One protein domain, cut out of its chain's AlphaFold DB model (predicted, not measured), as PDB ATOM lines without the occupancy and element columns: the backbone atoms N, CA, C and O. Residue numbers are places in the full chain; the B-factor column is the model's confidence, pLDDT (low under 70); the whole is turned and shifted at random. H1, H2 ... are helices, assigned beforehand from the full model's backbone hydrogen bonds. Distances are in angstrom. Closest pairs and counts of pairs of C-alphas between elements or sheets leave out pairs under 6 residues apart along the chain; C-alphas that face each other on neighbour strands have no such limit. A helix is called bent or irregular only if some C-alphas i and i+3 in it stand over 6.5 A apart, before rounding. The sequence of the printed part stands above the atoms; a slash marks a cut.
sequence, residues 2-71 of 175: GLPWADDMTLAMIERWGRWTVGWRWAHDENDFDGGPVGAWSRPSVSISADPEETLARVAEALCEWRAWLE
ATOM      1  N   GLY A   2     -38.903 -44.917  -4.088       61.75
ATOM      2  CA  GLY A   2     -39.253 -43.861  -5.057       61.75
ATOM      3  C   GLY A   2     -40.691 -43.314  -5.026       61.75
ATOM      4  O   GLY A   2     -40.872 -42.154  -5.367       61.75
ATOM      5  N   LEU A   3     -41.693 -44.095  -4.593       69.44
ATOM      6  CA  LEU A   3     -43.097 -43.637  -4.575       69.44
ATOM      7  C   LEU A   3     -43.333 -42.433  -3.638       69.44
ATOM      8  O   LEU A   3     -43.830 -41.426  -4.129       69.44
ATOM      9  N   PRO A   4     -42.880 -42.443  -2.360       83.94
ATOM     10  CA  PRO A   4     -43.065 -41.282  -1.483       83.94
ATOM     11  C   PRO A   4     -42.391 -40.011  -2.017       83.94
ATOM     12  O   PRO A   4     -42.966 -38.936  -1.954       83.94
ATOM     13  N   TRP A   5     -41.197 -40.140  -2.610       89.25
ATOM     14  CA  TRP A   5     -40.489 -39.001  -3.202       89.25
ATOM     15  C   TRP A   5     -41.246 -38.403  -4.395       89.25
ATOM     16  O   TRP A   5     -41.315 -37.187  -4.545       89.25
ATOM     17  N   ALA A   6     -41.812 -39.252  -5.255       88.44
ATOM     18  CA  ALA A   6     -42.530 -38.807  -6.442       88.44
ATOM     19  C   ALA A   6     -43.882 -38.157  -6.080       88.44
ATOM     20  O   ALA A   6     -44.304 -37.191  -6.726       88.44
ATOM     21  N   ASP A   7     -44.526 -38.631  -5.011       91.81
ATOM     22  CA  ASP A   7     -45.709 -37.998  -4.423       91.81
ATOM     23  C   ASP A   7     -45.361 -36.633  -3.809       91.81
ATOM     24  O   ASP A   7     -46.008 -35.639  -4.142       91.81
ATOM     25  N   ASP A   8     -44.285 -36.544  -3.019       94.44
ATOM     26  CA  ASP A   8     -43.792 -35.280  -2.452       94.44
ATOM     27  C   ASP A   8     -43.432 -34.265  -3.548       94.44
ATOM     28  O   ASP A   8     -43.776 -33.085  -3.454       94.44
ATOM     29  N   MET A   9     -42.797 -34.720  -4.632       95.00
ATOM     30  CA  MET A   9     -42.516 -33.889  -5.804       95.00
ATOM     31  C   MET A   9     -43.813 -33.373  -6.436       95.00
ATOM     32  O   MET A   9     -43.923 -32.190  -6.750       95.00
ATOM     33  N   THR A  10     -44.825 -34.234  -6.569       95.88
ATOM     34  CA  THR A  10     -46.142 -33.840  -7.088       95.88
ATOM     35  C   THR A  10     -46.784 -32.769  -6.201       95.88
ATOM     36  O   THR A  10     -47.277 -31.769  -6.718       95.88
ATOM     37  N   LEU A  11     -46.726 -32.921  -4.875       96.62
ATOM     38  CA  LEU A  11     -47.240 -31.925  -3.927       96.62
ATOM     39  C   LEU A  11     -46.501 -30.585  -4.041       96.62
ATOM     40  O   LEU A  11     -47.150 -29.541  -4.117       96.62
ATOM     41  N   ALA A  12     -45.171 -30.607  -4.139       96.81
ATOM     42  CA  ALA A  12     -44.363 -29.402  -4.329       96.81
ATOM     43  C   ALA A  12     -44.703 -28.677  -5.646       96.81
ATOM     44  O   ALA A  12     -44.766 -27.445  -5.692       96.81
ATOM     45  N   MET A  13     -44.967 -29.427  -6.721       97.56
ATOM     46  CA  MET A  13     -45.431 -28.863  -7.992       97.56
ATOM     47  C   MET A  13     -46.820 -28.240  -7.878       97.56
ATOM     48  O   MET A  13     -47.025 -27.138  -8.381       97.56
ATOM     49  N   ILE A  14     -47.756 -28.908  -7.197       98.06
ATOM     50  CA  ILE A  14     -49.111 -28.386  -6.982       98.06
ATOM     51  C   ILE A  14     -49.055 -27.075  -6.199       98.06
ATOM     52  O   ILE A  14     -49.730 -26.118  -6.574       98.06
ATOM     53  N   GLU A  15     -48.244 -27.009  -5.143       97.94
ATOM     54  CA  GLU A  15     -48.075 -25.795  -4.337       97.94
ATOM     55  C   GLU A  15     -47.514 -24.632  -5.169       97.94
ATOM     56  O   GLU A  15     -47.946 -23.490  -5.023       97.94
ATOM     57  N   ARG A  16     -46.579 -24.920  -6.080       97.56
ATOM     58  CA  ARG A  16     -45.880 -23.898  -6.868       97.56
ATOM     59  C   ARG A  16     -46.618 -23.462  -8.133       97.56
ATOM     60  O   ARG A  16     -46.583 -22.284  -8.485       97.56
ATOM     61  N   TRP A  17     -47.207 -24.407  -8.857       97.00
ATOM     62  CA  TRP A  17     -47.734 -24.216 -10.211       97.00
ATOM     63  C   TRP A  17     -49.217 -24.564 -10.347       97.00
ATOM     64  O   TRP A  17     -49.825 -24.192 -11.349       97.00
ATOM     65  N   GLY A  18     -49.817 -25.202  -9.341       97.25
ATOM     66  CA  GLY A  18     -51.241 -25.522  -9.289       97.25
ATOM     67  C   GLY A  18     -51.576 -26.965  -9.671       97.25
ATOM     68  O   GLY A  18     -50.741 -27.738 -10.126       97.25
ATOM     69  N   ARG A  19     -52.851 -27.329  -9.497       96.31
ATOM     70  CA  ARG A  19     -53.354 -28.710  -9.647       96.31
ATOM     71  C   ARG A  19     -53.150 -29.338 -11.024       96.31
ATOM     72  O   ARG A  19     -53.161 -30.560 -11.118       96.31
ATOM     73  N   TRP A  20     -52.965 -28.538 -12.072       96.19
ATOM     74  CA  TRP A  20     -52.757 -29.072 -13.416       96.19
ATOM     75  C   TRP A  20     -51.527 -29.982 -13.484       96.19
ATOM     76  O   TRP A  20     -51.486 -30.839 -14.349       96.19
ATOM     77  N   THR A  21     -50.560 -29.867 -12.569       97.50
ATOM     78  CA  THR A  21     -49.334 -30.674 -12.602       97.50
ATOM     79  C   THR A  21     -49.538 -32.145 -12.238       97.50
ATOM     80  O   THR A  21     -48.636 -32.927 -12.490       97.50
ATOM     81  N   VAL A  22     -50.679 -32.553 -11.663       95.12
ATOM     82  CA  VAL A  22     -50.900 -33.915 -11.119       95.12
ATOM     83  C   VAL A  22     -50.582 -35.036 -12.120       95.12
ATOM     84  O   VAL A  22     -50.029 -36.058 -11.723       95.12
ATOM     85  N   GLY A  23     -50.871 -34.844 -13.410       95.00
ATOM     86  CA  GLY A  23     -50.678 -35.871 -14.441       95.00
ATOM     87  C   GLY A  23     -49.245 -36.041 -14.953       95.00
ATOM     88  O   GLY A  23     -49.026 -36.862 -15.838       95.00
ATOM     89  N   TRP A  24     -48.252 -35.323 -14.411       96.44
ATOM     90  CA  TRP A  24     -46.871 -35.357 -14.920       96.44
ATOM     91  C   TRP A  24     -46.213 -36.748 -14.901       96.44
ATOM     92  O   TRP A  24     -45.263 -36.979 -15.640       96.44
ATOM     93  N   ARG A  25     -46.714 -37.682 -14.078       94.44
ATOM     94  CA  ARG A  25     -46.236 -39.077 -13.997       94.44
ATOM     95  C   ARG A  25     -47.154 -40.085 -14.667       94.44
ATOM     96  O   ARG A  25     -46.940 -41.286 -14.497       94.44
ATOM     97  N   TRP A  26     -48.183 -39.637 -15.385       94.38
ATOM     98  CA  TRP A  26     -49.090 -40.545 -16.074       94.38
ATOM     99  C   TRP A  26     -48.409 -41.112 -17.318       94.38
ATOM    100  O   TRP A  26     -48.568 -40.631 -18.438       94.38
ATOM    101  N   ALA A  27     -47.552 -42.091 -17.056       91.75
ATOM    102  CA  ALA A  27     -46.615 -42.654 -17.999       91.75
ATOM    103  C   ALA A  27     -47.288 -43.652 -18.948       91.75
ATOM    104  O   ALA A  27     -48.278 -44.284 -18.580       91.75
ATOM    105  N   HIS A  28     -46.717 -43.814 -20.142       89.62
ATOM    106  CA  HIS A  28     -47.106 -44.856 -21.095       89.62
ATOM    107  C   HIS A  28     -46.991 -46.259 -20.508       89.62
ATOM    108  O   HIS A  28     -46.057 -46.521 -19.750       89.62
ATOM    109  N   ASP A  29     -47.853 -47.174 -20.959       88.75
ATOM    110  CA  ASP A  29     -47.804 -48.606 -20.633       88.75
ATOM    111  C   ASP A  29     -47.702 -48.876 -19.130       88.75
ATOM    112  O   ASP A  29     -47.996 -48.003 -18.336       88.75
ATOM    113  N   GLU A  30     -47.228 -50.053 -18.715       82.06
ATOM    114  CA  GLU A  30     -47.152 -50.515 -17.320       82.06
ATOM    115  C   GLU A  30     -46.154 -49.729 -16.424       82.06
ATOM    116  O   GLU A  30     -45.507 -50.287 -15.529       82.06
ATOM    117  N   ASN A  31     -45.938 -48.443 -16.679       84.94
ATOM    118  CA  ASN A  31     -45.145 -47.528 -15.868       84.94
ATOM    119  C   ASN A  31     -45.983 -46.930 -14.717       84.94
ATOM    120  O   ASN A  31     -47.004 -47.499 -14.355       84.94
ATOM    121  N   ASP A  32     -45.518 -45.852 -14.068       83.38
ATOM    122  CA  ASP A  32     -45.985 -45.405 -12.734       83.38
ATOM    123  C   ASP A  32     -47.518 -45.454 -12.528       83.38
ATOM    124  O   ASP A  32     -47.990 -46.225 -11.696       83.38
ATOM    125  N   PHE A  33     -48.290 -44.689 -13.312       85.12
ATOM    126  CA  PHE A  33     -49.764 -44.657 -13.238       85.12
ATOM    127  C   PHE A  33     -50.488 -45.353 -14.401       85.12
ATOM    128  O   PHE A  33     -51.706 -45.257 -14.485       85.12
ATOM    129  N   ASP A  34     -49.744 -46.065 -15.244       90.50
ATOM    130  CA  ASP A  34     -50.190 -46.851 -16.401       90.50
ATOM    131  C   ASP A  34     -51.015 -46.127 -17.494       90.50
ATOM    132  O   ASP A  34     -51.951 -45.380 -17.226       90.50
ATOM    133  N   GLY A  35     -50.686 -46.364 -18.766       90.69
ATOM    134  CA  GLY A  35     -51.528 -45.994 -19.913       90.69
ATOM    135  C   GLY A  35     -51.716 -44.505 -20.184       90.69
ATOM    136  O   GLY A  35     -52.575 -44.121 -20.981       90.69
ATOM    137  N   GLY A  36     -50.923 -43.654 -19.544       93.75
ATOM    138  CA  GLY A  36     -50.999 -42.216 -19.732       93.75
ATOM    139  C   GLY A  36     -50.220 -41.724 -20.950       93.75
ATOM    140  O   GLY A  36     -49.577 -42.502 -21.656       93.75
ATOM    141  N   PRO A  37     -50.277 -40.414 -21.228       95.69
ATOM    142  CA  PRO A  37     -49.661 -39.822 -22.404       95.69
ATOM    143  C   PRO A  37     -48.183 -39.456 -22.208       95.69
ATOM    144  O   PRO A  37     -47.571 -39.001 -23.164       95.69
ATOM    145  N   VAL A  38     -47.606 -39.566 -21.008       96.44
ATOM    146  CA  VAL A  38     -46.234 -39.103 -20.735       96.44
ATOM    147  C   VAL A  38     -45.215 -40.188 -21.096       96.44
ATOM    148  O   VAL A  38     -45.308 -41.322 -20.633       96.44
ATOM    149  N   GLY A  39     -44.215 -39.842 -21.905       93.12
ATOM    150  CA  GLY A  39     -43.137 -40.742 -22.322       93.12
ATOM    151  C   GLY A  39     -41.827 -40.528 -21.566       93.12
ATOM    152  O   GLY A  39     -41.079 -41.482 -21.357       93.12
ATOM    153  N   ALA A  40     -41.555 -39.304 -21.107       92.75
ATOM    154  CA  ALA A  40     -40.308 -38.970 -20.409       92.75
ATOM    155  C   ALA A  40     -40.203 -39.540 -18.977       92.75
ATOM    156  O   ALA A  40     -39.126 -39.533 -18.371       92.75
ATOM    157  N   TRP A  41     -41.305 -40.057 -18.426       92.75
ATOM    158  CA  TRP A  41     -41.350 -40.701 -17.114       92.75
ATOM    159  C   TRP A  41     -41.701 -42.186 -17.244       92.75
ATOM    160  O   TRP A  41     -42.545 -42.566 -18.045       92.75
ATOM    161  N   SER A  42     -41.054 -43.028 -16.439       88.81
ATOM    162  CA  SER A  42     -41.319 -44.469 -16.334       88.81
ATOM    163  C   SER A  42     -41.632 -44.784 -14.866       88.81
ATOM    164  O   SER A  42     -42.364 -44.046 -14.217       88.81
ATOM    165  N   ARG A  43     -41.110 -45.871 -14.298       84.19
ATOM    166  CA  ARG A  43     -41.239 -46.178 -12.870       84.19
ATOM    167  C   ARG A  43     -40.175 -45.413 -12.076       84.19
ATOM    168  O   ARG A  43     -39.027 -45.350 -12.529       84.19
ATOM    169  N   PRO A  44     -40.461 -44.956 -10.841       82.06
ATOM    170  CA  PRO A  44     -39.476 -44.257 -10.012       82.06
ATOM    171  C   PRO A  44     -38.143 -45.004  -9.843       82.06
ATOM    172  O   PRO A  44     -37.094 -44.379  -9.773       82.06
ATOM    173  N   SER A  45     -38.152 -46.341  -9.817       80.31
ATOM    174  CA  SER A  45     -36.932 -47.159  -9.706       80.31
ATOM    175  C   SER A  45     -36.010 -47.114 -10.929       80.31
ATOM    176  O   SER A  45     -34.866 -47.543 -10.826       80.31
ATOM    177  N   VAL A  46     -36.523 -46.671 -12.079       82.75
ATOM    178  CA  VAL A  46     -35.784 -46.552 -13.344       82.75
ATOM    179  C   VAL A  46     -35.505 -45.084 -13.665       82.75
ATOM    180  O   VAL A  46     -34.435 -44.760 -14.167       82.75
ATOM    181  N   SER A  47     -36.450 -44.193 -13.360       81.88
ATOM    182  CA  SER A  47     -36.351 -42.770 -13.693       81.88
ATOM    183  C   SER A  47     -35.544 -41.944 -12.686       81.88
ATOM    184  O   SER A  47     -34.957 -40.936 -13.078       81.88
ATOM    185  N   ILE A  48     -35.486 -42.354 -11.411       87.31
ATOM    186  CA  ILE A  48     -34.635 -41.704 -10.405       87.31
ATOM    187  C   ILE A  48     -33.216 -42.245 -10.559       87.31
ATOM    188  O   ILE A  48     -32.969 -43.434 -10.338       87.31
ATOM    189  N   SER A  49     -32.284 -41.368 -10.923       87.56
ATOM    190  CA  SER A  49     -30.873 -41.719 -11.051       87.56
ATOM    191  C   SER A  49     -30.077 -41.330  -9.802       87.56
ATOM    192  O   SER A  49     -30.582 -40.693  -8.876       87.56
ATOM    193  N   ALA A  50     -28.809 -41.748  -9.760       88.69
ATOM    194  CA  ALA A  50     -27.884 -41.326  -8.711       88.69
ATOM    195  C   ALA A  50     -27.532 -39.829  -8.803       88.69
ATOM    196  O   ALA A  50     -27.043 -39.268  -7.824       88.69
ATOM    197  N   ASP A  51     -27.773 -39.203  -9.959       91.81
ATOM    198  CA  ASP A  51     -27.580 -37.778 -10.194       91.81
ATOM    199  C   ASP A  51     -28.919 -37.025 -10.032       91.81
ATOM    200  O   ASP A  51     -29.859 -37.211 -10.819       91.81
ATOM    201  N   PRO A  52     -29.045 -36.154  -9.013       91.25
ATOM    202  CA  PRO A  52     -30.243 -35.350  -8.827       91.25
ATOM    203  C   PRO A  52     -30.564 -34.437 -10.016       91.25
ATOM    204  O   PRO A  52     -31.744 -34.222 -10.290       91.25
ATOM    205  N   GLU A  53     -29.565 -33.909 -10.731       93.75
ATOM    206  CA  GLU A  53     -29.804 -33.009 -11.869       93.75
ATOM    207  C   GLU A  53     -30.448 -33.755 -13.037       93.75
ATOM    208  O   GLU A  53     -31.422 -33.284 -13.622       93.75
ATOM    209  N   GLU A  54     -29.970 -34.964 -13.320       93.88
ATOM    210  CA  GLU A  54     -30.538 -35.843 -14.340       93.88
ATOM    211  C   GLU A  54     -31.979 -36.255 -13.992       93.88
ATOM    212  O   GLU A  54     -32.862 -36.277 -14.853       93.88
ATOM    213  N   THR A  55     -32.247 -36.527 -12.711       93.50
ATOM    214  CA  THR A  55     -33.606 -36.809 -12.229       93.50
ATOM    215  C   THR A  55     -34.519 -35.595 -12.425       93.50
ATOM    216  O   THR A  55     -35.621 -35.733 -12.955       93.50
ATOM    217  N   LEU A  56     -34.066 -34.394 -12.053       94.62
ATOM    218  CA  LEU A  56     -34.838 -33.159 -12.226       94.62
ATOM    219  C   LEU A  56     -35.071 -32.811 -13.700       94.62
ATOM    220  O   LEU A  56     -36.144 -32.311 -14.035       94.62
ATOM    221  N   ALA A  57     -34.115 -33.104 -14.583       95.19
ATOM    222  CA  ALA A  57     -34.279 -32.916 -16.021       95.19
ATOM    223  C   ALA A  57     -35.423 -33.781 -16.575       95.19
ATOM    224  O   ALA A  57     -36.292 -33.255 -17.266       95.19
ATOM    225  N   ARG A  58     -35.493 -35.066 -16.192       95.44
ATOM    226  CA  ARG A  58     -36.602 -35.963 -16.577       95.44
ATOM    227  C   ARG A  58     -37.950 -35.491 -16.049       95.44
ATOM    228  O   ARG A  58     -38.944 -35.524 -16.763       95.44
ATOM    229  N   VAL A  59     -37.983 -35.034 -14.798       96.00
ATOM    230  CA  VAL A  59     -39.192 -34.472 -14.182       96.00
ATOM    231  C   VAL A  59     -39.678 -33.242 -14.957       96.00
ATOM    232  O   VAL A  59     -40.871 -33.113 -15.228       96.00
ATOM    233  N   ALA A  60     -38.763 -32.346 -15.335       96.94
ATOM    234  CA  ALA A  60     -39.093 -31.161 -16.117       96.94
ATOM    235  C   ALA A  60     -39.592 -31.520 -17.525       96.94
ATOM    236  O   ALA A  60     -40.567 -30.933 -17.990       96.94
ATOM    237  N   GLU A  61     -38.962 -32.493 -18.184       97.69
ATOM    238  CA  GLU A  61     -39.387 -33.001 -19.491       97.69
ATOM    239  C   GLU A  61     -40.799 -33.600 -19.424       97.69
ATOM    240  O   GLU A  61     -41.682 -33.174 -20.166       97.69
ATOM    241  N   ALA A  62     -41.052 -34.485 -18.457       97.31
ATOM    242  CA  ALA A  62     -42.356 -35.103 -18.224       97.31
ATOM    243  C   ALA A  62     -43.462 -34.074 -17.928       97.31
ATOM    244  O   ALA A  62     -44.571 -34.165 -18.458       97.31
ATOM    245  N   LEU A  63     -43.156 -33.045 -17.131       98.00
ATOM    246  CA  LEU A  63     -44.096 -31.960 -16.853       98.00
ATOM    247  C   LEU A  63     -44.403 -31.123 -18.107       98.00
ATOM    248  O   LEU A  63     -45.550 -30.717 -18.307       98.00
ATOM    249  N   CYS A  64     -43.403 -30.867 -18.952       98.25
ATOM    250  CA  CYS A  64     -43.588 -30.170 -20.223       98.25
ATOM    251  C   CYS A  64     -44.425 -30.995 -21.209       98.25
ATOM    252  O   CYS A  64     -45.326 -30.439 -21.835       98.25
ATOM    253  N   GLU A  65     -44.182 -32.303 -21.319       98.12
ATOM    254  CA  GLU A  65     -45.003 -33.206 -22.138       98.12
ATOM    255  C   GLU A  65     -46.457 -33.220 -21.675       98.12
ATOM    256  O   GLU A  65     -47.377 -33.108 -22.487       98.12
ATOM    257  N   TRP A  66     -46.665 -33.316 -20.362       98.12
ATOM    258  CA  TRP A  66     -47.992 -33.275 -19.771       98.12
ATOM    259  C   TRP A  66     -48.708 -31.953 -20.056       98.12
ATOM    260  O   TRP A  66     -49.876 -31.942 -20.445       98.12
ATOM    261  N   ARG A  67     -48.003 -30.826 -19.922       98.19
ATOM    262  CA  ARG A  67     -48.562 -29.515 -20.251       98.19
ATOM    263  C   ARG A  67     -48.955 -29.416 -21.723       98.19
ATOM    264  O   ARG A  67     -50.064 -28.982 -22.013       98.19
ATOM    265  N   ALA A  68     -48.069 -29.831 -22.625       98.38
ATOM    266  CA  ALA A  68     -48.332 -29.807 -24.060       98.38
ATOM    267  C   ALA A  68     -49.549 -30.669 -24.422       98.38
ATOM    268  O   ALA A  68     -50.367 -30.270 -25.246       98.38
ATOM    269  N   TRP A  69     -49.708 -31.819 -23.760       98.19
ATOM    270  CA  TRP A  69     -50.892 -32.661 -23.903       98.19
ATOM    271  C   TRP A  69     -52.180 -31.952 -23.459       98.19
ATOM    272  O   TRP A  69     -53.171 -31.975 -24.183       98.19
ATOM    273  N   LEU A  70     -52.175 -31.298 -22.292       98.12
ATOM    274  CA  LEU A  70     -53.341 -30.555 -21.802       98.12
ATOM    275  C   LEU A  70     -53.728 -29.388 -22.722       98.12
ATOM    276  O   LEU A  70     -54.917 -29.161 -22.947       98.12
ATOM    277  N   GLU A  71     -52.742 -28.660 -23.247       98.25
ATOM    278  CA  GLU A  71     -52.963 -27.546 -24.175       98.25
ATOM    279  C   GLU A  71     -53.552 -28.045 -25.511       98.25
ATOM    280  O   GLU A  71     -54.559 -27.506 -25.965       98.25
TER     281      GLU A  71
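AT A GLANCE: This is residues 2 to 71 of the 175 residues of an uncharacterized protein of Streptomyces ipomoeae 91-03 (UniProt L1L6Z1). What shape do these atoms make? The long helix H4 runs along the longest span, the short helix H2 packs steeply on residues 59 to 67 of H4 and bridges to H1, and a long loop, residues 26 to 43, folds along one side and leads to the tiny helix H3 at the first residues of H1. What is it built of? The printed part has 70 residues with four named helices, in the order H1, H2, H3, H4, and no named strand: the class is all helix. How large is it? It is compact, with a radius of gyration of the C-alphas of 11.0 A and a rounded outline of 32 by 27 by 19 A.

IN THESE COORDINATES: Where is the longest helix? H4 is residues 52 to 71, 28.5 A from C-alpha 52 at (-30.243, -35.350, -8.827) to C-alpha 71 at (-52.963, -27.546, -24.175). Where are the other helices? H2 is residues 19 to 25, 13.3 A long, and it is irregular, with C-alphas 22 and 25 at 7.5 A. H1 is residues 2 to 17, 22.0 A long, beginning at C-alpha 2 at (-39.253, -43.861, -5.057). H3 is residues 44 to 47, 5.1 A long.

HOW THE PARTS SIT: What meets H4? H2 touches residues 59 to 67 of H4, closest at the C-alphas of Trp 24 and Leu 63, 4.8 A apart; the tilt is steep, 62 degrees, opposite ways. H3 is close to H4 but not clearly touching, the closest C-alphas being those of Ser 47 and Thr 55, 6.7 A apart. What meets H1? Residues 10 to 14 of H1 touch H2, closest at the C-alphas of Ile 14 and Thr 21, 6.1 A apart; the two form a helical hairpin at a shallow tilt of 31 degrees, opposite ways. Residues 2 to 6 of H1 touch H3, closest at the C-alphas of Gly 2 and Pro 44, 5.0 A apart. Which helices stay apart? H1 and H4 are apart, and so are H2 and H3. How do the backbones run? Each O i to N i+4 pair is within hydrogen-bond range in H1 and H4; H2 has 0 of 3 such pairs but 2 of 4 O i to N i+3 pairs, and H3 is too short for an O i to N i+4 pair.

THE WHOLE: How far does it reach? The two C-alphas farthest apart are those of Ala 50 and Glu 71, at 32.5 A. How do the links run? The printed part has no cut; H2 to H3 is a long link of 18 residues, while H1 to H2 and H3 to H4 are tight. Where is confidence low? The mean pLDDT of the printed part is 92.1, and residues 2 to 3 are under 70.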